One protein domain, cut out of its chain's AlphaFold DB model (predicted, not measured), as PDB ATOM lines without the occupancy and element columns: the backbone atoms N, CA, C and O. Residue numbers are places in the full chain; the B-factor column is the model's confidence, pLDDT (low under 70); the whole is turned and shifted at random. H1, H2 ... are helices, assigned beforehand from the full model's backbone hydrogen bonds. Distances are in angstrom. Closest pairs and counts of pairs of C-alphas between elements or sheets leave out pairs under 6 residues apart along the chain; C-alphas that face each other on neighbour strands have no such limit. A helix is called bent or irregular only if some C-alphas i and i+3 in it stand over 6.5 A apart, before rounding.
ATOM      1  N   ASP A   2      27.515  86.245  88.975       89.31
ATOM      2  CA  ASP A   2      27.968  85.353  90.058       89.31
ATOM      3  C   ASP A   2      27.459  83.919  89.897       89.31
ATOM      4  O   ASP A   2      28.244  82.982  89.978       89.31
ATOM      5  N   THR A   3      26.184  83.737  89.533       92.38
ATOM      6  CA  THR A   3      25.600  82.412  89.256       92.38
ATOM      7  C   THR A   3      26.368  81.636  88.188       92.38
ATOM      8  O   THR A   3      26.524  80.423  88.325       92.38
ATOM      9  N   ILE A   4      26.883  82.318  87.158       93.50
ATOM     10  CA  ILE A   4      27.669  81.694  86.086       93.50
ATOM     11  C   ILE A   4      28.956  81.131  86.677       93.50
ATOM     12  O   ILE A   4      29.225  79.942  86.532       93.50
ATOM     13  N   ILE A   5      29.716  81.961  87.397       94.12
ATOM     14  CA  ILE A   5      30.990  81.556  87.998       94.12
ATOM     15  C   ILE A   5      30.783  80.489  89.064       94.12
ATOM     16  O   ILE A   5      31.448  79.460  89.015       94.12
ATOM     17  N   THR A   6      29.827  80.661  89.977       94.25
ATOM     18  CA  THR A   6      29.505  79.638  90.975       94.25
ATOM     19  C   THR A   6      29.159  78.311  90.305       94.25
ATOM     20  O   THR A   6      29.685  77.275  90.703       94.25
ATOM     21  N   SER A   7      28.343  78.324  89.247       95.56
ATOM     22  CA  SER A   7      27.989  77.099  88.526       95.56
ATOM     23  C   SER A   7      29.199  76.483  87.822       95.56
ATOM     24  O   SER A   7      29.407  75.282  87.944       95.56
ATOM     25  N   MET A   8      30.041  77.285  87.158       94.25
ATOM     26  CA  MET A   8      31.285  76.816  86.531       94.25
ATOM     27  C   MET A   8      32.228  76.159  87.550       94.25
ATOM     28  O   MET A   8      32.741  75.069  87.298       94.25
ATOM     29  N   LEU A   9      32.415  76.781  88.717       95.00
ATOM     30  CA  LEU A   9      33.267  76.259  89.790       95.00
ATOM     31  C   LEU A   9      32.701  74.981  90.425       95.00
ATOM     32  O   LEU A   9      33.457  74.129  90.883       95.00
ATOM     33  N   LEU A  10      31.376  74.811  90.438       95.75
ATOM     34  CA  LEU A  10      30.716  73.626  90.994       95.75
ATOM     35  C   LEU A  10      30.688  72.419  90.046       95.75
ATOM     36  O   LEU A  10      30.450  71.307  90.519       95.75
ATOM     37  N   VAL A  11      30.990  72.584  88.751       96.12
ATOM     38  CA  VAL A  11      31.046  71.465  87.786       96.12
ATOM     39  C   VAL A  11      32.007  70.373  88.254       96.12
ATOM     40  O   VAL A  11      31.631  69.201  88.299       96.12
ATOM     41  N   ILE A  12      33.230  70.743  88.642       95.12
ATOM     42  CA  ILE A  12      34.259  69.787  89.075       95.12
ATOM     43  C   ILE A  12      33.825  69.048  90.357       95.12
ATOM     44  O   ILE A  12      33.819  67.813  90.346       95.12
ATOM     45  N   PRO A  13      33.397  69.738  91.438       94.06
ATOM     46  CA  PRO A  13      32.817  69.094  92.613       94.06
ATOM     47  C   PRO A  13      31.669  68.138  92.308       94.06
ATOM     48  O   PRO A  13      31.684  67.002  92.782       94.06
ATOM     49  N   VAL A  14      30.693  68.558  91.500       94.38
ATOM     50  CA  VAL A  14      29.522  67.730  91.186       94.38
ATOM     51  C   VAL A  14      29.931  66.480  90.414       94.38
ATOM     52  O   VAL A  14      29.520  65.385  90.797       94.38
ATOM     53  N   LEU A  15      30.780  66.603  89.390       94.75
ATOM     54  CA  LEU A  15      31.285  65.456  88.630       94.75
ATOM     55  C   LEU A  15      32.019  64.462  89.535       94.75
ATOM     56  O   LEU A  15      31.719  63.269  89.524       94.75
ATOM     57  N   LEU A  16      32.941  64.950  90.367       94.06
ATOM     58  CA  LEU A  16      33.745  64.085  91.224       94.06
ATOM     59  C   LEU A  16      32.922  63.423  92.333       94.06
ATOM     60  O   LEU A  16      33.143  62.250  92.623       94.06
ATOM     61  N   ILE A  17      31.956  64.118  92.933       92.25
ATOM     62  CA  ILE A  17      31.118  63.548  93.999       92.25
ATOM     63  C   ILE A  17      30.130  62.517  93.436       92.25
ATOM     64  O   ILE A  17      29.882  61.487  94.073       92.25
ATOM     65  N   THR A  18      29.563  62.770  92.254       93.06
ATOM     66  CA  THR A  18      28.500  61.925  91.689       93.06
ATOM     67  C   THR A  18      29.031  60.717  90.921       93.06
ATOM     68  O   THR A  18      28.496  59.620  91.088       93.06
ATOM     69  N   LEU A  19      30.102  60.887  90.138       93.31
ATOM     70  CA  LEU A  19      30.618  59.861  89.223       93.31
ATOM     71  C   LEU A  19      31.814  59.078  89.780       93.31
ATOM     72  O   LEU A  19      32.169  58.040  89.227       93.31
ATOM     73  N   SER A  20      32.434  59.510  90.883       92.81
ATOM     74  CA  SER A  20      33.568  58.757  91.431       92.81
ATOM     75  C   SER A  20      33.135  57.499  92.200       92.81
ATOM     76  O   SER A  20      32.211  57.542  93.031       92.81
ATOM     77  N   PRO A  21      33.841  56.371  92.012       89.56
ATOM     78  CA  PRO A  21      33.583  55.141  92.749       89.56
ATOM     79  C   PRO A  21      33.964  55.268  94.232       89.56
ATOM     80  O   PRO A  21      34.726  56.136  94.644       89.56
ATOM     81  N   ARG A  22      33.436  54.376  95.080       88.56
ATOM     82  CA  ARG A  22      33.621  54.463  96.544       88.56
ATOM     83  C   ARG A  22      35.072  54.280  97.000       88.56
ATOM     84  O   ARG A  22      35.451  54.841  98.025       88.56
ATOM     85  N   PHE A  23      35.880  53.524  96.259       87.56
ATOM     86  CA  PHE A  23      37.283  53.295  96.615       87.56
ATOM     87  C   PHE A  23      38.142  54.562  96.488       87.56
ATOM     88  O   PHE A  23      39.131  54.691  97.201       87.56
ATOM     89  N   SER A  24      37.755  55.527  95.644       89.81
ATOM     90  CA  SER A  24      38.505  56.774  95.454       89.81
ATOM     91  C   SER A  24      38.104  57.887  96.429       89.81
ATOM     92  O   SER A  24      38.630  58.995  96.323       89.81
ATOM     93  N   LYS A  25      37.220  57.613  97.405       89.62
ATOM     94  CA  LYS A  25      36.633  58.622  98.311       89.62
ATOM     95  C   LYS A  25      37.671  59.554  98.948       89.62
ATOM     96  O   LYS A  25      37.508  60.766  98.905       89.62
ATOM     97  N   THR A  26      38.769  59.004  99.467       89.44
ATOM     98  CA  THR A  26      39.799  59.773 100.182       89.44
ATOM     99  C   THR A  26      40.614  60.638  99.226       89.44
ATOM    100  O   THR A  26      41.008  61.747  99.577       89.44
ATOM    101  N   ALA A  27      40.864  60.150  98.008       92.00
ATOM    102  CA  ALA A  27      41.549  60.927  96.978       92.00
ATOM    103  C   ALA A  27      40.667  62.088  96.498       92.00
ATOM    104  O   ALA A  27      41.132  63.224  96.442       92.00
ATOM    105  N   VAL A  28      39.384  61.815  96.232       92.81
ATOM    106  CA  VAL A  28      38.405  62.828  95.814       92.81
ATOM    107  C   VAL A  28      38.214  63.882  96.896       92.81
ATOM    108  O   VAL A  28      38.265  65.067  96.601       92.81
ATOM    109  N   GLU A  29      38.054  63.484  98.155       91.69
ATOM    110  CA  GLU A  29      37.912  64.420  99.270       91.69
ATOM    111  C   GLU A  29      39.134  65.340  99.405       91.69
ATOM    112  O   GLU A  29      38.976  66.559  99.479       91.69
ATOM    113  N   LYS A  30      40.353  64.779  99.412       91.75
ATOM    114  CA  LYS A  30      41.589  65.574  99.490       91.75
ATOM    115  C   LYS A  30      41.695  66.551  98.322       91.75
ATOM    116  O   LYS A  30      42.002  67.722  98.539       91.75
ATOM    117  N   PHE A  31      41.403  66.082  97.108       94.31
ATOM    118  CA  PHE A  31      41.398  66.925  95.920       94.31
ATOM    119  C   PHE A  31      40.362  68.045  96.029       94.31
ATOM    120  O   PHE A  31      40.705  69.195  95.795       94.31
ATOM    121  N   LEU A  32      39.123  67.749  96.433       93.12
ATOM    122  CA  LEU A  32      38.062  68.751  96.554       93.12
ATOM    123  C   LEU A  32      38.360  69.789  97.635       93.12
ATOM    124  O   LEU A  32      38.104  70.969  97.419       93.12
ATOM    125  N   LYS A  33      38.939  69.382  98.771       92.44
ATOM    126  CA  LYS A  33      39.386  70.327  99.806       92.44
ATOM    127  C   LYS A  33      40.456  71.273  99.265       92.44
ATOM    128  O   LYS A  33      40.334  72.480  99.445       92.44
ATOM    129  N   LEU A  34      41.462  70.739  98.568       93.81
ATOM    130  CA  LEU A  34      42.506  71.550  97.941       93.81
ATOM    131  C   LEU A  34      41.932  72.460  96.845       93.81
ATOM    132  O   LEU A  34      42.245  73.645  96.802       93.81
ATOM    133  N   TYR A  35      41.056  71.922  95.999       95.25
ATOM    134  CA  TYR A  35      40.384  72.646  94.927       95.25
ATOM    135  C   TYR A  35      39.575  73.828  95.466       95.25
ATOM    136  O   TYR A  35      39.727  74.939  94.965       95.25
ATOM    137  N   LEU A  36      38.753  73.620  96.501       93.19
ATOM    138  CA  LEU A  36      37.964  74.683  97.128       93.19
ATOM    139  C   LEU A  36      38.858  75.734  97.789       93.19
ATOM    140  O   LEU A  36      38.608  76.924  97.626       93.19
ATOM    141  N   LEU A  37      39.913  75.303  98.487       94.44
ATOM    142  CA  LEU A  37      40.862  76.210  99.128       94.44
ATOM    143  C   LEU A  37      41.547  77.114  98.097       94.44
ATOM    144  O   LEU A  37      41.566  78.329  98.273       94.44
ATOM    145  N   ILE A  38      42.055  76.538  97.004       95.88
ATOM    146  CA  ILE A  38      42.698  77.296  95.923       95.88
ATOM    147  C   ILE A  38      41.682  78.205  95.232       95.88
ATOM    148  O   ILE A  38      41.931  79.395  95.085       95.88
ATOM    149  N   THR A  39      40.529  77.671  94.834       95.25
ATOM    150  CA  THR A  39      39.530  78.411  94.052       95.25
ATOM    151  C   THR A  39      38.991  79.615  94.819       95.25
ATOM    152  O   THR A  39      38.934  80.716  94.279       95.25
ATOM    153  N   VAL A  40      38.625  79.430  96.090       94.69
ATOM    154  CA  VAL A  40      38.129  80.530  96.925       94.69
ATOM    155  C   VAL A  40      39.265  81.483  97.295       94.69
ATOM    156  O   VAL A  40      39.053  82.690  97.284       94.69
ATOM    157  N   GLY A  41      40.481  80.986  97.543       96.62
ATOM    158  CA  GLY A  41      41.653  81.838  97.763       96.62
ATOM    159  C   GLY A  41      41.947  82.757  96.572       96.62
ATOM    160  O   GLY A  41      42.146  83.956  96.751       96.62
ATOM    161  N   VAL A  42      41.888  82.220  95.350       95.38
ATOM    162  CA  VAL A  42      42.020  82.995  94.106       95.38
ATOM    163  C   VAL A  42      40.859  83.978  93.942       95.38
ATOM    164  O   VAL A  42      41.089  85.120  93.556       95.38
ATOM    165  N   ALA A  43      39.627  83.585  94.275       95.06
ATOM    166  CA  ALA A  43      38.483  84.494  94.231       95.06
ATOM    167  C   ALA A  43      38.644  85.676  95.201       95.06
ATOM    168  O   ALA A  43      38.421  86.819  94.810       95.06
ATOM    169  N   ILE A  44      39.102  85.419  96.433       96.12
ATOM    170  CA  ILE A  44      39.418  86.466  97.416       96.12
ATOM    171  C   ILE A  44      40.505  87.393  96.867       96.12
ATOM    172  O   ILE A  44      40.359  88.609  96.968       96.12
ATOM    173  N   PHE A  45      41.566  86.844  96.268       95.38
ATOM    174  CA  PHE A  45      42.630  87.640  95.658       95.38
ATOM    175  C   PHE A  45      42.102  88.556  94.543       95.38
ATOM    176  O   PHE A  45      42.363  89.755  94.568       95.38
ATOM    177  N   ILE A  46      41.318  88.020  93.603       95.00
ATOM    178  CA  ILE A  46      40.777  88.786  92.468       95.00
ATOM    179  C   ILE A  46      39.802  89.878  92.936       95.00
ATOM    180  O   ILE A  46      39.838  90.999  92.424       95.00
ATOM    181  N   GLU A  47      38.944  89.595  93.916       94.44
ATOM    182  CA  GLU A  47      38.036  90.615  94.457       94.44
ATOM    183  C   GLU A  47      38.796  91.688  95.253       94.44
ATOM    184  O   GLU A  47      38.487  92.866  95.116       94.44
ATOM    185  N   ASN A  48      39.855  91.339  95.996       94.75
ATOM    186  CA  ASN A  48      40.717  92.346  96.632       94.75
ATOM    187  C   ASN A  48      41.453  93.202  95.596       94.75
ATOM    188  O   ASN A  48      41.498  94.421  95.732       94.75
ATOM    189  N   ALA A  49      41.968  92.589  94.529       92.94
ATOM    190  CA  ALA A  49      42.609  93.304  93.429       92.94
ATOM    191  C   ALA A  49      41.637  94.226  92.675       92.94
ATOM    192  O   ALA A  49      42.073  95.155  92.000       92.94
ATOM    193  N   THR A  50      40.324  94.013  92.805       93.25
ATOM    194  CA  THR A  50      39.320  94.847  92.138       93.25
ATOM    195  C   THR A  50      39.352  96.288  92.639       93.25
ATOM    196  O   THR A  50      39.177  97.183  91.829       93.25
ATOM    197  N   PHE A  51      39.629  96.545  93.920       92.62
ATOM    198  CA  PHE A  51      39.666  97.911  94.462       92.62
ATOM    199  C   PHE A  51      40.785  98.784  93.868       92.62
ATOM    200  O   PHE A  51      40.457  99.816  93.279       92.62
ATOM    201  N   PRO A  52      42.078  98.401  93.952       92.25
ATOM    202  CA  PRO A  52      43.151  99.191  93.354       92.25
ATOM    203  C   PRO A  52      43.036  99.243  91.829       92.25
ATOM    204  O   PRO A  52      43.259 100.288  91.227       92.25
ATOM    205  N   PHE A  53      42.603  98.149  91.192       92.06
ATOM    206  CA  PHE A  53      42.397  98.134  89.746       92.06
ATOM    207  C   PHE A  53      41.281  99.099  89.319       92.06
ATOM    208  O   PHE A  53      41.422  99.798  88.318       92.06
ATOM    209  N   PHE A  54      40.195  99.191  90.092       92.12
ATOM    210  CA  PHE A  54      39.123 100.146  89.827       92.12
ATOM    211  C   PHE A  54      39.589 101.587  90.025       92.12
ATOM    212  O   PHE A  54      39.254 102.431  89.204       92.12
ATOM    213  N   ALA A  55      40.386 101.860  91.062       90.56
ATOM    214  CA  ALA A  55      40.944 103.191  91.303       90.56
ATOM    215  C   ALA A  55      41.864 103.666  90.164       90.56
ATOM    216  O   ALA A  55      41.872 104.852  89.851       90.56
ATOM    217  N   GLN A  56      42.602 102.748  89.533       87.19
ATOM    218  CA  GLN A  56      43.528 103.075  88.447       87.19
ATOM    219  C   GLN A  56      42.857 103.132  87.065       87.19
ATOM    220  O   GLN A  56      43.212 103.970  86.240       87.19
ATOM    221  N   TYR A  57      41.915 102.226  86.780       86.69
ATOM    222  CA  TYR A  57      41.394 102.010  85.420       86.69
ATOM    223  C   TYR A  57      39.886 102.272  85.263       86.69
ATOM    224  O   TYR A  57      39.334 102.029  84.181       86.69
ATOM    225  N   ASP A  58      39.197 102.735  86.314       87.06
ATOM    226  CA  ASP A  58      37.739 102.948  86.343       87.06
ATOM    227  C   ASP A  58      36.957 101.728  85.817       87.06
ATOM    228  O   ASP A  58      36.051 101.818  84.971       87.06
ATOM    229  N   GLY A  59      37.369 100.535  86.237       88.50
ATOM    230  CA  GLY A  59      36.779  99.280  85.787       88.50
ATOM    231  C   GLY A  59      37.177  98.098  86.651       88.50
ATOM    232  O   GLY A  59      38.139  98.161  87.408       88.50
ATOM    233  N   ARG A  60      36.428  96.996  86.551       91.19
ATOM    234  CA  ARG A  60      36.848  95.731  87.172       91.19
ATOM    235  C   ARG A  60      37.985  95.078  86.366       91.19
ATOM    236  O   ARG A  60      38.095  95.350  85.166       91.19
ATOM    237  N   PRO A  61      38.775  94.174  86.979       91.81
ATOM    238  CA  PRO A  61      39.798  93.400  86.280       91.81
ATOM    239  C   PRO A  61      39.292  92.801  84.960       91.81
ATOM    240  O   PRO A  61      38.263  92.121  84.915       91.81
ATOM    241  N   ASN A  62      40.008  93.088  83.875       90.12
ATOM    242  CA  ASN A  62      39.668  92.705  82.503       90.12
ATOM    243  C   ASN A  62      40.920  92.171  81.774       90.12
ATOM    244  O   ASN A  62      41.828  91.667  82.427       90.12
ATOM    245  N   TYR A  63      40.981  92.250  80.439       87.06
ATOM    246  CA  TYR A  63      42.147  91.778  79.679       87.06
ATOM    247  C   TYR A  63      43.467  92.428  80.122       87.06
ATOM    248  O   TYR A  63      44.458  91.716  80.232       87.06
ATOM    249  N   LEU A  64      43.465  93.721  80.474       86.44
ATOM    250  CA  LEU A  64      44.665  94.419  80.950       86.44
ATOM    251  C   LEU A  64      45.264  93.719  82.174       86.44
ATOM    252  O   LEU A  64      46.473  93.565  82.270       86.44
ATOM    253  N   PHE A  65      44.418  93.216  83.082       89.25
ATOM    254  CA  PHE A  65      44.868  92.465  84.259       89.25
ATOM    255  C   PHE A  65      45.710  91.236  83.883       89.25
ATOM    256  O   PHE A  65      46.593  90.842  84.637       89.25
ATOM    257  N   VAL A  66      45.431  90.628  82.729       88.38
ATOM    258  CA  VAL A  66      46.144  89.455  82.211       88.38
ATOM    259  C   VAL A  66      47.367  89.875  81.405       88.38
ATOM    260  O   VAL A  66      48.428  89.297  81.598       88.38
ATOM    261  N   GLU A  67      47.234  90.893  80.557       87.19
ATOM    262  CA  GLU A  67      48.325  91.458  79.752       87.19
ATOM    263  C   GLU A  67      49.486  91.936  80.636       87.19
ATOM    264  O   GLU A  67      50.647  91.644  80.370       87.19
ATOM    265  N   TYR A  68      49.183  92.559  81.776       86.81
ATOM    266  CA  TYR A  68      50.197  92.952  82.753       86.81
ATOM    267  C   TYR A  68      50.991  91.760  83.320       86.81
ATOM    268  O   TYR A  68      52.166  91.912  83.654       86.81
ATOM    269  N   LEU A  69      50.419  90.552  83.383       85.75
ATOM    270  CA  LEU A  69      51.152  89.367  83.849       85.75
ATOM    271  C   LEU A  69      52.261  88.924  82.882       85.75
ATOM    272  O   LEU A  69      53.136  88.161  83.297       85.75
ATOM    273  N   GLU A  70      52.273  89.411  81.635       87.44
ATOM    274  CA  GLU A  70      53.384  89.202  80.693       87.44
ATOM    275  C   GLU A  70      54.656  89.961  81.110       87.44
ATOM    276  O   GLU A  70      55.765  89.546  80.767       87.44
ATOM    277  N   TYR A  71      54.505  91.004  81.936       90.00
ATOM    278  CA  TYR A  71      55.574  91.859  82.460       90.00
ATOM    279  C   TYR A  71      55.678  91.743  83.993       90.00
ATOM    280  O   TYR A  71      55.450  92.704  84.737       90.00
ATOM    281  N   PRO A  72      55.994  90.546  84.529       87.75
ATOM    282  CA  PRO A  72      55.867  90.282  85.957       87.75
ATOM    283  C   PRO A  72      56.848  91.100  86.798       87.75
ATOM    284  O   PRO A  72      56.540  91.428  87.940       87.75
ATOM    285  N   ARG A  73      58.037  91.438  86.279       89.31
ATOM    286  CA  ARG A  73      59.047  92.170  87.063       89.31
ATOM    287  C   ARG A  73      58.587  93.589  87.360       89.31
ATOM    288  O   ARG A  73      58.712  94.046  88.493       89.31
ATOM    289  N   GLU A  74      58.046  94.250  86.349       88.06
ATOM    290  CA  GLU A  74      57.510  95.600  86.416       88.06
ATOM    291  C   GLU A  74      56.297  95.632  87.347       88.06
ATOM    292  O   GLU A  74      56.251  96.416  88.295       88.06
ATOM    293  N   VAL A  75      55.360  94.703  87.144       87.12
ATOM    294  CA  VAL A  75      54.108  94.651  87.905       87.12
ATOM    295  C   VAL A  75      54.341  94.291  89.366       87.12
ATOM    296  O   VAL A  75      53.801  94.959  90.243       87.12
ATOM    297  N   PHE A  76      55.179  93.297  89.678       88.00
ATOM    298  CA  PHE A  76      55.500  93.002  91.077       88.00
ATOM    299  C   PHE A  76      56.241  94.159  91.751       88.00
ATOM    300  O   PHE A  76      55.971  94.440  92.919       88.00
ATOM    301  N   GLY A  77      57.134  94.849  91.031       88.94
ATOM    302  CA  GLY A  77      57.812  96.043  91.536       88.94
ATOM    303  C   GLY A  77      56.825  97.149  91.912       88.94
ATOM    304  O   GLY A  77      56.899  97.680  93.020       88.94
ATOM    305  N   MET A  78      55.859  97.424  91.034       88.94
ATOM    306  CA  MET A  78      54.789  98.397  91.266       88.94
ATOM    307  C   MET A  78      53.892  97.990  92.442       88.94
ATOM    308  O   MET A  78      53.708  98.766  93.375       88.94
ATOM    309  N   ILE A  79      53.393  96.746  92.460       89.00
ATOM    310  CA  ILE A  79      52.490  96.261  93.516       89.00
ATOM    311  C   ILE A  79      53.175  96.300  94.890       89.00
ATOM    312  O   ILE A  79      52.586  96.757  95.868       89.00
ATOM    313  N   ILE A  80      54.431  95.854  94.985       89.81
ATOM    314  CA  ILE A  80      55.181  95.889  96.248       89.81
ATOM    315  C   ILE A  80      55.548  97.326  96.633       89.81
ATOM    316  O   ILE A  80      55.650  97.618  97.821       89.81
ATOM    317  N   GLY A  81      55.775  98.217  95.667       90.38
ATOM    318  CA  GLY A  81      56.086  99.621  95.917       90.38
ATOM    319  C   GLY A  81      54.895 100.388  96.488       90.38
ATOM    320  O   GLY A  81      55.016 100.993  97.555       90.38
ATOM    321  N   GLU A  82      53.759 100.313  95.799       88.88
ATOM    322  CA  GLU A  82      52.619 101.220  95.973       88.88
ATOM    323  C   GLU A  82      51.447 100.597  96.745       88.88
ATOM    324  O   GLU A  82      50.754 101.311  97.461       88.88
ATOM    325  N   TYR A  83      51.270  99.270  96.695       91.62
ATOM    326  CA  TYR A  83      50.063  98.583  97.185       91.62
ATOM    327  C   TYR A  83      50.323  97.661  98.392       91.62
ATOM    328  O   TYR A  83      49.749  96.576  98.536       91.62
ATOM    329  N   LYS A  84      51.247  98.053  99.280       92.94
ATOM    330  CA  LYS A  84      51.662  97.227 100.434       92.94
ATOM    331  C   LYS A  84      50.517  96.946 101.406       92.94
ATOM    332  O   LYS A  84      50.441  95.843 101.947       92.94
ATOM    333  N   LEU A  85      49.664  97.938 101.661       92.75
ATOM    334  CA  LEU A  85      48.550  97.810 102.602       92.75
ATOM    335  C   LEU A  85      47.517  96.813 102.063       92.75
ATOM    336  O   LEU A  85      47.103  95.894 102.769       92.75
ATOM    337  N   GLU A  86      47.159  96.965 100.794       93.38
ATOM    338  CA  GLU A  86      46.233  96.125 100.046       93.38
ATOM    339  C   GLU A  86      46.734  94.681 100.004       93.38
ATOM    340  O   GLU A  86      45.960  93.753 100.241       93.38
ATOM    341  N   LEU A  87      48.040  94.475  99.794       93.62
ATOM    342  CA  LEU A  87      48.658  93.151  99.872       93.62
ATOM    343  C   LEU A  87      48.516  92.526 101.263       93.62
ATOM    344  O   LEU A  87      48.129  91.361 101.370       93.62
ATOM    345  N   VAL A  88      48.815  93.272 102.330       95.12
ATOM    346  CA  VAL A  88      48.699  92.767 103.710       95.12
ATOM    347  C   VAL A  88      47.255  92.391 104.031       95.12
ATOM    348  O   VAL A  88      47.017  91.317 104.586       95.12
ATOM    349  N   LEU A  89      46.286  93.225 103.648       95.38
ATOM    350  CA  LEU A  89      44.865  92.936 103.833       95.38
ATOM    351  C   LEU A  89      44.437  91.704 103.031       95.38
ATOM    352  O   LEU A  89      43.821  90.797 103.590       95.38
ATOM    353  N   CYS A  90      44.831  91.618 101.761       95.88
ATOM    354  CA  CYS A  90      44.511  90.492 100.893       95.88
ATOM    355  C   CYS A  90      45.073  89.172 101.443       95.88
ATOM    356  O   CYS A  90      44.333  88.200 101.618       95.88
ATOM    357  N   PHE A  91      46.367  89.122 101.776       95.88
ATOM    358  CA  PHE A  91      46.977  87.923 102.358       95.88
ATOM    359  C   PHE A  91      46.439  87.617 103.759       95.88
ATOM    360  O   PHE A  91      46.290  86.446 104.103       95.88
ATOM    361  N   GLY A  92      46.080  88.638 104.539       97.56
ATOM    362  CA  GLY A  92      45.388  88.481 105.816       97.56
ATOM    363  C   GLY A  92      44.021  87.813 105.656       97.56
ATOM    364  O   GLY A  92      43.721  86.857 106.371       97.56
ATOM    365  N   MET A  93      43.218  88.241 104.677       97.25
ATOM    366  CA  MET A  93      41.919  87.637 104.360       97.25
ATOM    367  C   MET A  93      42.060  86.201 103.853       97.25
ATOM    368  O   MET A  93      41.307  85.330 104.286       97.25
ATOM    369  N   ILE A  94      43.036  85.929 102.982       97.31
ATOM    370  CA  ILE A  94      43.323  84.568 102.505       97.31
ATOM    371  C   ILE A  94      43.781  83.685 103.671       97.31
ATOM    372  O   ILE A  94      43.277  82.576 103.830       97.31
ATOM    373  N   GLY A  95      44.688  84.173 104.520       97.06
ATOM    374  CA  GLY A  95      45.165  83.453 105.699       97.06
ATOM    375  C   GLY A  95      44.043  83.159 106.695       97.06
ATOM    376  O   GLY A  95      43.918  82.028 107.167       97.06
ATOM    377  N   LEU A  96      43.174  84.140 106.956       96.81
ATOM    378  CA  LEU A  96      41.982  83.968 107.783       96.81
ATOM    379  C   LEU A  96      41.028  82.941 107.166       96.81
ATOM    380  O   LEU A  96      40.565  82.048 107.871       96.81
ATOM    381  N   PHE A  97      40.766  83.022 105.861       96.38
ATOM    382  CA  PHE A  97      39.947  82.043 105.154       96.38
ATOM    383  C   PHE A  97      40.528  80.632 105.281       96.38
ATOM    384  O   PHE A  97      39.804  79.719 105.669       96.38
ATOM    385  N   VAL A  98      41.827  80.450 105.031       95.62
ATOM    386  CA  VAL A  98      42.506  79.152 105.170       95.62
ATOM    387  C   VAL A  98      42.404  78.639 106.605       95.62
ATOM    388  O   VAL A  98      42.060  77.477 106.816       95.62
ATOM    389  N   PHE A  99      42.637  79.493 107.602       95.50
ATOM    390  CA  PHE A  99      42.501  79.128 109.010       95.50
ATOM    391  C   PHE A  99      41.074  78.682 109.354       95.50
ATOM    392  O   PHE A  99      40.885  77.618 109.945       95.50
ATOM    393  N   LEU A 100      40.064  79.466 108.965       94.50
ATOM    394  CA  LEU A 100      38.655  79.145 109.200       94.50
ATOM    395  C   LEU A 100      38.248  77.867 108.464       94.50
ATOM    396  O   LEU A 100      37.579  77.016 109.048       94.50
ATOM    397  N   PHE A 101      38.695  77.699 107.223       92.81
ATOM    398  CA  PHE A 101      38.455  76.504 106.428       92.81
ATOM    399  C   PHE A 101      39.035  75.274 107.128       92.81
ATOM    400  O   PHE A 101      38.304  74.338 107.421       92.81
ATOM    401  N   LEU A 102      40.311  75.282 107.517       90.75
ATOM    402  CA  LEU A 102      40.925  74.135 108.197       90.75
ATOM    403  C   LEU A 102      40.328  73.869 109.589       90.75
ATOM    404  O   LEU A 102      40.240  72.716 110.014       90.75
ATOM    405  N   LYS A 103      39.896  74.914 110.307       90.62
ATOM    406  CA  LYS A 103      39.324  74.794 111.655       90.62
ATOM    407  C   LYS A 103      37.881  74.290 111.652       90.62
ATOM    408  O   LYS A 103      37.532  73.472 112.506       90.62
ATOM    409  N   PHE A 104      37.043  74.790 110.745       86.62
ATOM    410  CA  PHE A 104      35.598  74.539 110.737       86.62
ATOM    411  C   PHE A 104      35.149  73.549 109.662       86.62
ATOM    412  O   PHE A 104      34.136  72.876 109.853       86.62
ATOM    413  N   PHE A 105      35.899  73.384 108.571       82.56
ATOM    414  CA  PHE A 105      35.598  72.411 107.521       82.56
ATOM    415  C   PHE A 105      36.048  71.000 107.939       82.56
ATOM    416  O   PHE A 105      36.937  70.380 107.356       82.56
ATOM    417  N   LYS A 106      35.425  70.502 109.013       70.00
ATOM    418  CA  LYS A 106      35.622  69.150 109.556       70.00
ATOM    419  C   LYS A 106      34.689  68.115 108.931       70.00
ATOM    420  O   LYS A 106      34.863  66.929 109.186       70.00
ATOM    421  N   ASN A 107      33.711  68.556 108.137       66.50
ATOM    422  CA  ASN A 107      32.772  67.661 107.476       66.50
ATOM    423  C   ASN A 107      33.514  66.798 106.459       66.50
ATOM    424  O   ASN A 107      34.205  67.300 105.567       66.50
ATOM    425  N   ASP A 108      33.362  65.491 106.622       71.38
ATOM    426  CA  ASP A 108      33.962  64.516 105.739       71.38
ATOM    427  C   ASP A 108      33.118  64.465 104.459       71.38
ATOM    428  O   ASP A 108      32.025  63.898 104.430       71.38
ATOM    429  N   LEU A 109      33.599  65.085 103.373       76.88
ATOM    430  CA  LEU A 109      32.949  64.953 102.060       76.88
ATOM    431  C   LEU A 109      32.850  63.468 101.652       76.88
ATOM    432  O   LEU A 109      32.023  63.118 100.806       76.88
ATOM    433  N   ALA A 110      33.637  62.575 102.273       73.19
ATOM    434  CA  ALA A 110      33.527  61.138 102.089       73.19
ATOM    435  C   ALA A 110      32.211  60.544 102.627       73.19
ATOM    436  O   ALA A 110      31.845  59.443 102.208       73.19
ATOM    437  N   ASP A 111      31.455  61.243 103.480       83.00
ATOM    438  CA  ASP A 111      30.147  60.769 103.945       83.00
ATOM    439  C   ASP A 111      29.126  60.682 102.808       83.00
ATOM    440  O   ASP A 111      28.279  59.786 102.802       83.00
ATOM    441  N   VAL A 112      29.270  61.507 101.767       84.12
ATOM    442  CA  VAL A 112      28.444  61.409 100.554       84.12
ATOM    443  C   VAL A 112      28.647  60.059  99.851       84.12
ATOM    444  O   VAL A 112      27.717  59.512  99.262       84.12
ATOM    445  N   PHE A 113      29.826  59.441  99.981       85.69
ATOM    446  CA  PHE A 113      30.118  58.118  99.419       85.69
ATOM    447  C   PHE A 113      29.481  56.958 100.208       85.69
ATOM    448  O   PHE A 113      29.619  55.799  99.801       85.69
ATOM    449  N   ARG A 114      28.767  57.235 101.313       86.62
ATOM    450  CA  ARG A 114      27.865  56.258 101.951       86.62
ATOM    451  C   ARG A 114      26.633  55.983 101.083       86.62
ATOM    452  O   ARG A 114      26.099  54.876 101.133       86.62
ATOM    453  N   ILE A 115      26.215  56.952 100.265       89.12
ATOM    454  CA  ILE A 115      25.116  56.811  99.305       89.12
ATOM    455  C   ILE A 115      25.526  55.833  98.195       89.12
ATOM    456  O   ILE A 115      26.662  55.852  97.702       89.12
ATOM    457  N   LYS A 116      24.595  54.963  97.777       92.19
ATOM    458  CA  LYS A 116      24.857  53.954  96.742       92.19
ATOM    459  C   LYS A 116      25.252  54.635  95.427       92.19
ATOM    460  O   LYS A 116      24.678  55.652  95.051       92.19
ATOM    461  N   TYR A 117      26.213  54.054  94.708       91.56
ATOM    462  CA  TYR A 117      26.774  54.654  93.489       91.56
ATOM    463  C   TYR A 117      25.701  55.014  92.451       91.56
ATOM    464  O   TYR A 117      25.677  56.144  91.979       91.56
ATOM    465  N   TYR A 118      24.746  54.118  92.181       92.56
ATOM    466  CA  TYR A 118      23.676  54.393  91.214       92.56
ATOM    467  C   TYR A 118      22.787  55.583  91.616       92.56
ATOM    468  O   TYR A 118      22.328  56.309  90.746       92.56
ATOM    469  N   GLN A 119      22.564  55.820  92.916       93.56
ATOM    470  CA  GLN A 119      21.784  56.970  93.392       93.56
ATOM    471  C   GLN A 119      22.554  58.274  93.173       93.56
ATOM    472  O   GLN A 119      21.964  59.281  92.794       93.56
ATOM    473  N   ARG A 120      23.879  58.247  93.360       93.69
ATOM    474  CA  ARG A 120      24.755  59.392  93.075       93.69
ATOM    475  C   ARG A 120      24.794  59.713  91.581       93.69
ATOM    476  O   ARG A 120      24.663  60.876  91.216       93.69
ATOM    477  N   VAL A 121      24.883  58.691  90.731       93.94
ATOM    478  CA  VAL A 121      24.793  58.846  89.269       93.94
ATOM    479  C   VAL A 121      23.405  59.335  88.849       93.94
ATOM    480  O   VAL A 121      23.297  60.179  87.971       93.94
ATOM    481  N   LEU A 122      22.329  58.887  89.496       95.06
ATOM    482  CA  LEU A 122      20.987  59.394  89.201       95.06
ATOM    483  C   LEU A 122      20.842  60.881  89.570       95.06
ATOM    484  O   LEU A 122      20.233  61.635  88.817       95.06
ATOM    485  N   LEU A 123      21.443  61.318  90.684       93.94
ATOM    486  CA  LEU A 123      21.487  62.727  91.101       93.94
ATOM    487  C   LEU A 123      22.347  63.610  90.187       93.94
ATOM    488  O   LEU A 123      22.145  64.823  90.159       93.94
ATOM    489  N   PHE A 124      23.275  63.031  89.422       94.75
ATOM    490  CA  PHE A 124      24.084  63.789  88.469       94.75
ATOM    491  C   PHE A 124      23.216  64.501  87.430       94.75
ATOM    492  O   PHE A 124      23.455  65.669  87.160       94.75
ATOM    493  N   PHE A 125      22.189  63.846  86.883       95.12
ATOM    494  CA  PHE A 125      21.356  64.426  85.823       95.12
ATOM    495  C   PHE A 125      20.640  65.726  86.230       95.12
ATOM    496  O   PHE A 125      20.836  66.731  85.543       95.12
ATOM    497  N   PRO A 126      19.857  65.785  87.327       96.06
ATOM    498  CA  PRO A 126      19.217  67.035  87.735       96.06
ATOM    499  C   PRO A 126      20.238  68.114  88.124       96.06
ATOM    500  O   PRO A 126      20.030  69.284  87.809       96.06
ATOM    501  N   LEU A 127      21.366  67.738  88.741       95.44
ATOM    502  CA  LEU A 127      22.438  68.688  89.051       95.44
ATOM    503  C   LEU A 127      23.105  69.229  87.782       95.44
ATOM    504  O   LEU A 127      23.361  70.423  87.698       95.44
ATOM    505  N   ALA A 128      23.344  68.387  86.778       95.12
ATOM    506  CA  ALA A 128      23.921  68.786  85.501       95.12
ATOM    507  C   ALA A 128      22.997  69.749  84.749       95.12
ATOM    508  O   ALA A 128      23.474  70.739  84.202       95.12
ATOM    509  N   VAL A 129      21.680  69.512  84.774       95.44
ATOM    510  CA  VAL A 129      20.687  70.441  84.212       95.44
ATOM    511  C   VAL A 129      20.726  71.783  84.946       95.44
ATOM    512  O   VAL A 129      20.786  72.829  84.302       95.44
ATOM    513  N   LEU A 130      20.756  71.771  86.282       95.62
ATOM    514  CA  LEU A 130      20.838  72.993  87.085       95.62
ATOM    515  C   LEU A 130      22.127  73.775  86.800       95.62
ATOM    516  O   LEU A 130      22.070  74.981  86.567       95.62
ATOM    517  N   LEU A 131      23.275  73.093  86.756       95.94
ATOM    518  CA  LEU A 131      24.559  73.703  86.412       95.94
ATOM    519  C   LEU A 131      24.559  74.244  84.982       95.94
ATOM    520  O   LEU A 131      25.063  75.336  84.752       95.94
ATOM    521  N   PHE A 132      23.963  73.528  84.027       94.56
ATOM    522  CA  PHE A 132      23.842  73.993  82.647       94.56
ATOM    523  C   PHE A 132      23.043  75.298  82.563       94.56
ATOM    524  O   PHE A 132      23.502  76.256  81.941       94.56
ATOM    525  N   PHE A 133      21.886  75.377  83.228       94.38
ATOM    526  CA  PHE A 133      21.102  76.611  83.278       94.38
ATOM    527  C   PHE A 133      21.818  77.727  84.040       94.38
ATOM    528  O   PHE A 133      21.755  78.878  83.613       94.38
ATOM    529  N   GLY A 134      22.539  77.401  85.114       94.00
ATOM    530  CA  GLY A 134      23.332  78.365  85.873       94.00
ATOM    531  C   GLY A 134      24.503  78.946  85.076       94.00
ATOM    532  O   GLY A 134      24.711  80.154  85.098       94.00
ATOM    533  N   ILE A 135      25.219  78.116  84.310       93.25
ATOM    534  CA  ILE A 135      26.303  78.547  83.409       93.25
ATOM    535  C   ILE A 135      25.739  79.357  82.243       93.25
ATOM    536  O   ILE A 135      26.291  80.395  81.885       93.25
ATOM    537  N   ARG A 136      24.635  78.903  81.638       92.50
ATOM    538  CA  ARG A 136      24.002  79.617  80.525       92.50
ATOM    539  C   ARG A 136      23.440  80.968  80.977       92.50
ATOM    540  O   ARG A 136      23.518  81.928  80.214       92.50
ATOM    541  N   SER A 137      22.849  81.020  82.174       90.69
ATOM    542  CA  SER A 137      22.260  82.188  82.853       90.69
ATOM    543  C   SER A 137      21.324  83.059  81.991       90.69
ATOM    544  O   SER A 137      21.059  84.210  82.332       90.69
ATOM    545  N   SER A 138      20.817  82.526  80.877       87.62
ATOM    546  CA  SER A 138      19.944  83.207  79.920       87.62
ATOM    547  C   SER A 138      19.077  82.188  79.183       87.62
ATOM    548  O   SER A 138      19.551  81.128  78.762       87.62
ATOM    549  N   LEU A 139      17.801  82.528  78.997       84.62
ATOM    550  CA  LEU A 139      16.855  81.758  78.180       84.62
ATOM    551  C   LEU A 139      16.788  82.254  76.728       84.62
ATOM    552  O   LEU A 139      16.081  81.673  75.911       84.62
ATOM    553  N   GLY A 140      17.521  83.319  76.392       83.06
ATOM    554  CA  GLY A 140      17.556  83.865  75.041       83.06
ATOM    555  C   GLY A 140      18.390  83.031  74.064       83.06
ATOM    556  O   GLY A 140      18.973  82.002  74.407       83.06
ATOM    557  N   HIS A 141      18.490  83.529  72.831       83.38
ATOM    558  CA  HIS A 141      19.287  82.972  71.730       83.38
ATOM    559  C   HIS A 141      20.789  82.788  72.033       83.38
ATOM    560  O   HIS A 141      21.414  81.889  71.473       83.38
ATOM    561  N   ARG A 142      21.363  83.577  72.953       82.62
ATOM    562  CA  ARG A 142      22.762  83.467  73.397       82.62
ATOM    563  C   ARG A 142      22.867  83.284  74.922       82.62
ATOM    564  O   ARG A 142      21.998  83.790  75.638       82.62
ATOM    565  N   PRO A 143      23.907  82.587  75.427       85.19
ATOM    566  CA  PRO A 143      24.249  82.598  76.850       85.19
ATOM    567  C   PRO A 143      24.498  84.023  77.351       85.19
ATOM    568  O   PRO A 143      24.898  84.885  76.564       85.19
ATOM    569  N   ALA A 144      24.282  84.249  78.647       86.88
ATOM    570  CA  ALA A 144      24.547  85.542  79.260       86.88
ATOM    571  C   ALA A 144      26.035  85.905  79.138       86.88
ATOM    572  O   ALA A 144      26.909  85.073  79.383       86.88
ATOM    573  N   ASN A 145      26.327  87.147  78.764       86.12
ATOM    574  CA  ASN A 145      27.683  87.664  78.613       86.12
ATOM    575  C   ASN A 145      27.837  89.039  79.272       86.12
ATOM    576  O   ASN A 145      26.867  89.648  79.707       86.12
ATOM    577  N   ILE A 146      29.067  89.555  79.336       84.75
ATOM    578  CA  ILE A 146      29.364  90.831  80.012       84.75
ATOM    579  C   ILE A 146      28.525  92.002  79.480       84.75
ATOM    580  O   ILE A 146      28.194  92.894  80.256       84.75
ATOM    581  N   ALA A 147      28.147  91.997  78.198       84.31
ATOM    582  CA  ALA A 147      27.315  93.054  77.629       84.31
ATOM    583  C   ALA A 147      25.893  93.049  78.212       84.31
ATOM    584  O   ALA A 147      25.283  94.106  78.314       84.31
ATOM    585  N   ASP A 148      25.386  91.901  78.670       84.88
ATOM    586  CA  ASP A 148      24.086  91.823  79.347       84.88
ATOM    587  C   ASP A 148      24.108  92.482  80.744       84.88
ATOM    588  O   ASP A 148      23.056  92.752  81.316       84.88
ATOM    589  N   ALA A 149      25.296  92.782  81.292       82.62
ATOM    590  CA  ALA A 149      25.465  93.578  82.513       82.62
ATOM    591  C   ALA A 149      25.558  95.098  82.240       82.62
ATOM    592  O   ALA A 149      25.698  95.887  83.170       82.62
ATOM    593  N   MET A 150      25.487  95.537  80.978       84.81
ATOM    594  CA  MET A 150      25.542  96.952  80.599       84.81
ATOM    595  C   MET A 150      24.128  97.500  80.382       84.81
ATOM    596  O   MET A 150      23.610  97.470  79.270       84.81
ATOM    597  N   TYR A 151      23.492  97.984  81.450       85.25
ATOM    598  CA  TYR A 151      22.092  98.442  81.422       85.25
ATOM    599  C   TYR A 151      21.923  99.950  81.644       85.25
ATOM    600  O   TYR A 151      20.841 100.486  81.412       85.25
ATOM    601  N   SER A 152      22.967 100.641  82.101       89.31
ATOM    602  CA  SER A 152      22.957 102.079  82.369       89.31
ATOM    603  C   SER A 152      23.838 102.839  81.377       89.31
ATOM    604  O   SER A 152      24.792 102.293  80.823       89.31
ATOM    605  N   SER A 153      23.566 104.130  81.181       87.81
ATOM    606  CA  SER A 153      24.499 105.045  80.510       87.81
ATOM    607  C   SER A 153      25.724 105.361  81.377       87.81
ATOM    608  O   SER A 153      26.761 105.768  80.857       87.81
ATOM    609  N   ASN A 154      25.633 105.151  82.695       86.56
ATOM    610  CA  ASN A 154      26.748 105.343  83.612       86.56
ATOM    611  C   ASN A 154      27.679 104.118  83.602       86.56
ATOM    612  O   ASN A 154      27.290 103.012  83.985       86.56
ATOM    613  N   ARG A 155      28.940 104.339  83.211       85.44
ATOM    614  CA  ARG A 155      29.977 103.303  83.136       85.44
ATOM    615  C   ARG A 155      30.242 102.624  84.482       85.44
ATOM    616  O   ARG A 155      30.267 101.398  84.524       85.44
ATOM    617  N   VAL A 156      30.395 103.387  85.565       89.06
ATOM    618  CA  VAL A 156      30.684 102.851  86.910       89.06
ATOM    619  C   VAL A 156      29.574 101.904  87.356       89.06
ATOM    620  O   VAL A 156      29.853 100.803  87.825       89.06
ATOM    621  N   VAL A 157      28.313 102.287  87.126       88.56
ATOM    622  CA  VAL A 157      27.141 101.458  87.449       88.56
ATOM    623  C   VAL A 157      27.165 100.134  86.681       88.56
ATOM    624  O   VAL A 157      26.861  99.088  87.248       88.56
ATOM    625  N   ASN A 158      27.578 100.142  85.415       90.00
ATOM    626  CA  ASN A 158      27.722  98.903  84.653       90.00
ATOM    627  C   ASN A 158      28.871  98.035  85.189       90.00
ATOM    628  O   ASN A 158      28.715  96.823  85.319       90.00
ATOM    629  N   GLU A 159      30.015  98.630  85.535       89.94
ATOM    630  CA  GLU A 159      31.185  97.899  86.038       89.94
ATOM    631  C   GLU A 159      30.926  97.196  87.376       89.94
ATOM    632  O   GLU A 159      31.301  96.032  87.542       89.94
ATOM    633  N   ILE A 160      30.233  97.842  88.318       87.94
ATOM    634  CA  ILE A 160      29.962  97.240  89.635       87.94
ATOM    635  C   ILE A 160      29.090  95.981  89.547       87.94
ATOM    636  O   ILE A 160      29.240  95.094  90.387       87.94
ATOM    637  N   THR A 161      28.233  95.873  88.523       88.12
ATOM    638  CA  THR A 161      27.346  94.710  88.320       88.12
ATOM    639  C   THR A 161      28.017  93.507  87.667       88.12
ATOM    640  O   THR A 161      27.443  92.412  87.622       88.12
ATOM    641  N   LYS A 162      29.241  93.678  87.165       90.50
ATOM    642  CA  LYS A 162      30.043  92.573  86.645       90.50
ATOM    643  C   LYS A 162      30.649  91.777  87.802       90.50
ATOM    644  O   LYS A 162      30.843  92.285  88.899       90.50
ATOM    645  N   ASN A 163      30.998  90.526  87.523       92.81
ATOM    646  CA  ASN A 163      31.816  89.706  88.416       92.81
ATOM    647  C   ASN A 163      33.265  89.736  87.910       92.81
ATOM    648  O   ASN A 163      33.475  89.516  86.718       92.81
ATOM    649  N   SER A 164      34.253  89.987  88.775       93.25
ATOM    650  CA  SER A 164      35.646  90.192  88.345       93.25
ATOM    651  C   SER A 164      36.257  88.947  87.693       93.25
ATOM    652  O   SER A 164      36.907  89.046  86.654       93.25
ATOM    653  N   ILE A 165      35.980  87.753  88.226       93.81
ATOM    654  CA  ILE A 165      36.455  86.484  87.650       93.81
ATOM    655  C   ILE A 165      35.826  86.257  86.270       93.81
ATOM    656  O   ILE A 165      36.516  85.886  85.319       93.81
ATOM    657  N   HIS A 166      34.523  86.520  86.138       92.62
ATOM    658  CA  HIS A 166      33.829  86.425  84.853       92.62
ATOM    659  C   HIS A 166      34.347  87.440  83.832       92.62
ATOM    660  O   HIS A 166      34.462  87.110  82.648       92.62
ATOM    661  N   SER A 167      34.670  88.654  84.285       91.50
ATOM    662  CA  SER A 167      35.271  89.706  83.467       91.50
ATOM    663  C   SER A 167      36.602  89.266  82.875       91.50
ATOM    664  O   SER A 167      36.752  89.293  81.654       91.50
ATOM    665  N   ILE A 168      37.514  88.763  83.710       92.00
ATOM    666  CA  ILE A 168      38.807  88.224  83.272       92.00
ATOM    667  C   ILE A 168      38.604  87.046  82.310       92.00
ATOM    668  O   ILE A 168      39.138  87.057  81.204       92.00
ATOM    669  N   TYR A 169      37.799  86.048  82.693       90.88
ATOM    670  CA  TYR A 169      37.576  84.853  81.871       90.88
ATOM    671  C   TYR A 169      37.032  85.197  80.480       90.88
ATOM    672  O   TYR A 169      37.553  84.728  79.467       90.88
ATOM    673  N   SER A 170      36.002  86.044  80.418       87.81
ATOM    674  CA  SER A 170      35.406  86.426  79.137       87.81
ATOM    675  C   SER A 170      36.358  87.280  78.309       87.81
ATOM    676  O   SER A 170      36.334  87.174  77.088       87.81
ATOM    677  N   ALA A 171      37.186  88.111  78.946       85.88
ATOM    678  CA  ALA A 171      38.172  88.934  78.261       85.88
ATOM    679  C   ALA A 171      39.285  88.078  77.640       85.88
ATOM    680  O   ALA A 171      39.611  88.280  76.475       85.88
ATOM    681  N   ILE A 172      39.787  87.064  78.353       86.69
ATOM    682  CA  ILE A 172      40.731  86.076  77.803       86.69
ATOM    683  C   ILE A 172      40.089  85.315  76.641       86.69
ATOM    684  O   ILE A 172      40.697  85.161  75.586       86.69
ATOM    685  N   TYR A 173      38.854  84.836  76.816       85.75
ATOM    686  CA  TYR A 173      38.147  84.109  75.762       85.75
ATOM    687  C   TYR A 173      37.930  84.978  74.521       85.75
ATOM    688  O   TYR A 173      38.165  84.521  73.405       85.75
ATOM    689  N   ALA A 174      37.488  86.222  74.712       80.25
ATOM    690  CA  ALA A 174      37.269  87.164  73.630       80.25
ATOM    691  C   ALA A 174      38.582  87.515  72.933       80.25
ATOM    692  O   ALA A 174      38.625  87.464  71.714       80.25
ATOM    693  N   ASN A 175      39.650  87.793  73.679       78.19
ATOM    694  CA  ASN A 175      40.947  88.088  73.092       78.19
ATOM    695  C   ASN A 175      41.498  86.880  72.321       78.19
ATOM    696  O   ASN A 175      41.882  87.041  71.183       78.19
ATOM    697  N   LYS A 176      41.408  85.652  72.844       78.94
ATOM    698  CA  LYS A 176      41.856  84.451  72.115       78.94
ATOM    699  C   LYS A 176      41.011  84.132  70.875       78.94
ATOM    700  O   LYS A 176      41.507  83.565  69.909       78.94
ATOM    701  N   LYS A 177      39.702  84.389  70.933       70.25
ATOM    702  CA  LYS A 177      38.761  84.048  69.854       70.25
ATOM    703  C   LYS A 177      38.693  85.117  68.771       70.25
ATOM    704  O   LYS A 177      38.479  84.787  67.612       70.25
ATOM    705  N   TYR A 178      38.800  86.370  69.180       64.75
ATOM    706  CA  TYR A 178      38.710  87.555  68.341       64.75
ATOM    707  C   TYR A 178      40.035  88.307  68.365       64.75
ATOM    708  O   TYR A 178      40.011  89.531  68.255       64.75
ATOM    709  N   GLU A 179      41.161  87.608  68.571       60.34
ATOM    710  CA  GLU A 179      42.497  88.192  68.479       60.34
ATOM    711  C   GLU A 179      42.540  88.792  67.095       60.34
ATOM    712  O   GLU A 179      42.443  88.078  66.095       60.34
ATOM    713  N   VAL A 180      42.436  90.113  67.076       56.91
ATOM    714  CA  VAL A 180      41.929  90.822  65.925       56.91
ATOM    715  C   VAL A 180      42.937  90.607  64.821       56.91
ATOM    716  O   VAL A 180      43.981  91.258  64.769       56.91
TER     717      VAL A 180
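This is residues 2 to 180 of the 254 residues of an uncharacterized protein of Desulfuromonadales bacterium C00003096 (UniProt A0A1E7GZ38). Three long helices, H5, H2 and H7, lie lengthwise in a splayed row, with the bent helix H1 between H2 and H7; H10 meets H2 with residues 164 and 165 and runs away from it about perpendicular, with H3 packed on H10 and the small H8 and H9 nearby. H6 packs on the first part of H2 at the other end, and H4 makes a corner between H3 and H5, where residues 69 to 75 stick out. The printed part has 179 residues with ten named helices, H1 to H10 in chain order, and no named strand: all helix. It is only just loose, close to compact, with a radius of gyration of the C-alphas of 19.3 A and spans of 53 by 43 by 28 A.

H2, residues 22 to 57, and H10, residues 164 to 177, are the hubs, touching four helices each. They touch about perpendicular, at 89 degrees, the closest C-alphas being those of Glu 47 and Ser 164, 6.6 A apart. H5, residues 84 to 104, touches H2 at a shallow tilt of 24 degrees, opposite ways, with C-alphas of Gly 41 and Ile 94 at 5.7 A. H6, residues 109 to 114, touches H2 with C-alphas of Lys 25 and Ala 110 at 5.5 A. By its hydrogen bonds H1, residues 2 to 19, was assigned as one helix, but it is bent, C-alphas 9 and 12 being 6.6 A apart; its arms are H1a, residues 2 to 9, and H1b, residues 12 to 19. H1b and H2, a helical hairpin, only just touch, with 3 pairs of C-alphas within 8 A, the closest those of Pro 13 and Leu 32 at 6.6 A. H7, residues 117 to 136, touches H1b at a shallow tilt of 30 degrees, opposite ways, with C-alphas of Thr 18 and Arg 120 at 4.7 A, and touches H1a with C-alphas of Ile 4 and Ile 135 at 4.4 A. H10 touches H1a with C-alphas of Ile 5 and His 166 at 6.5 A, and H3, residues 63 to 70, with those of Ala 171 and Tyr 63 at 5.1 A. H8, residues 146 to 149, only just touches H10, with 3 pairs of C-alphas within 8 A, the closest those of Ile 146 and Ser 167 at 6.9 A. H9, residues 155 to 160, is close to H8 but not clearly touching, as is H4, residues 72 to 82, to H3 and H5; the closest C-alphas are those of Ala 149 and Asn 158, 6.2 A, Tyr 68 and Val 75, 6.7 A, and Ile 80 and Leu 87, 7.9 A. Every O i to N i+4 pair is within hydrogen-bond range in H1a, H1b, H4, H5, H9 and H10; the counts are 28 of 32 in H2, 2 of 4 in H3, 14 of 16 in H7 and 0 of 2 in H6, which has 3 of 3 O i to N i+3 pairs within range, and H8 is too short for an i+4 pair.

H2 is 49.4 A long from C-alpha 22 at (33.621, 54.463, 96.544) to C-alpha 57 at (41.394, 102.010, 85.420); it is irregular, C-alphas 23 and 26 being 7.8 A apart, and has a kink of 35 degrees near residue 51. H5 is 29.6 A long, H7 28.3 A, H10 19.7 A and H4 15.2 A. H1a begins at C-alpha 2, (27.968, 85.353, 90.058).

The C-alphas of Gly 81 and Tyr 118, the two farthest apart, are 55.8 A apart. The printed part has no cut and no long link; the link from H7 to H8, 9 residues, is short and the others are tight. Mean pLDDT of the printed part is 89.8, and residues 107 and 178 to 180 are under 70.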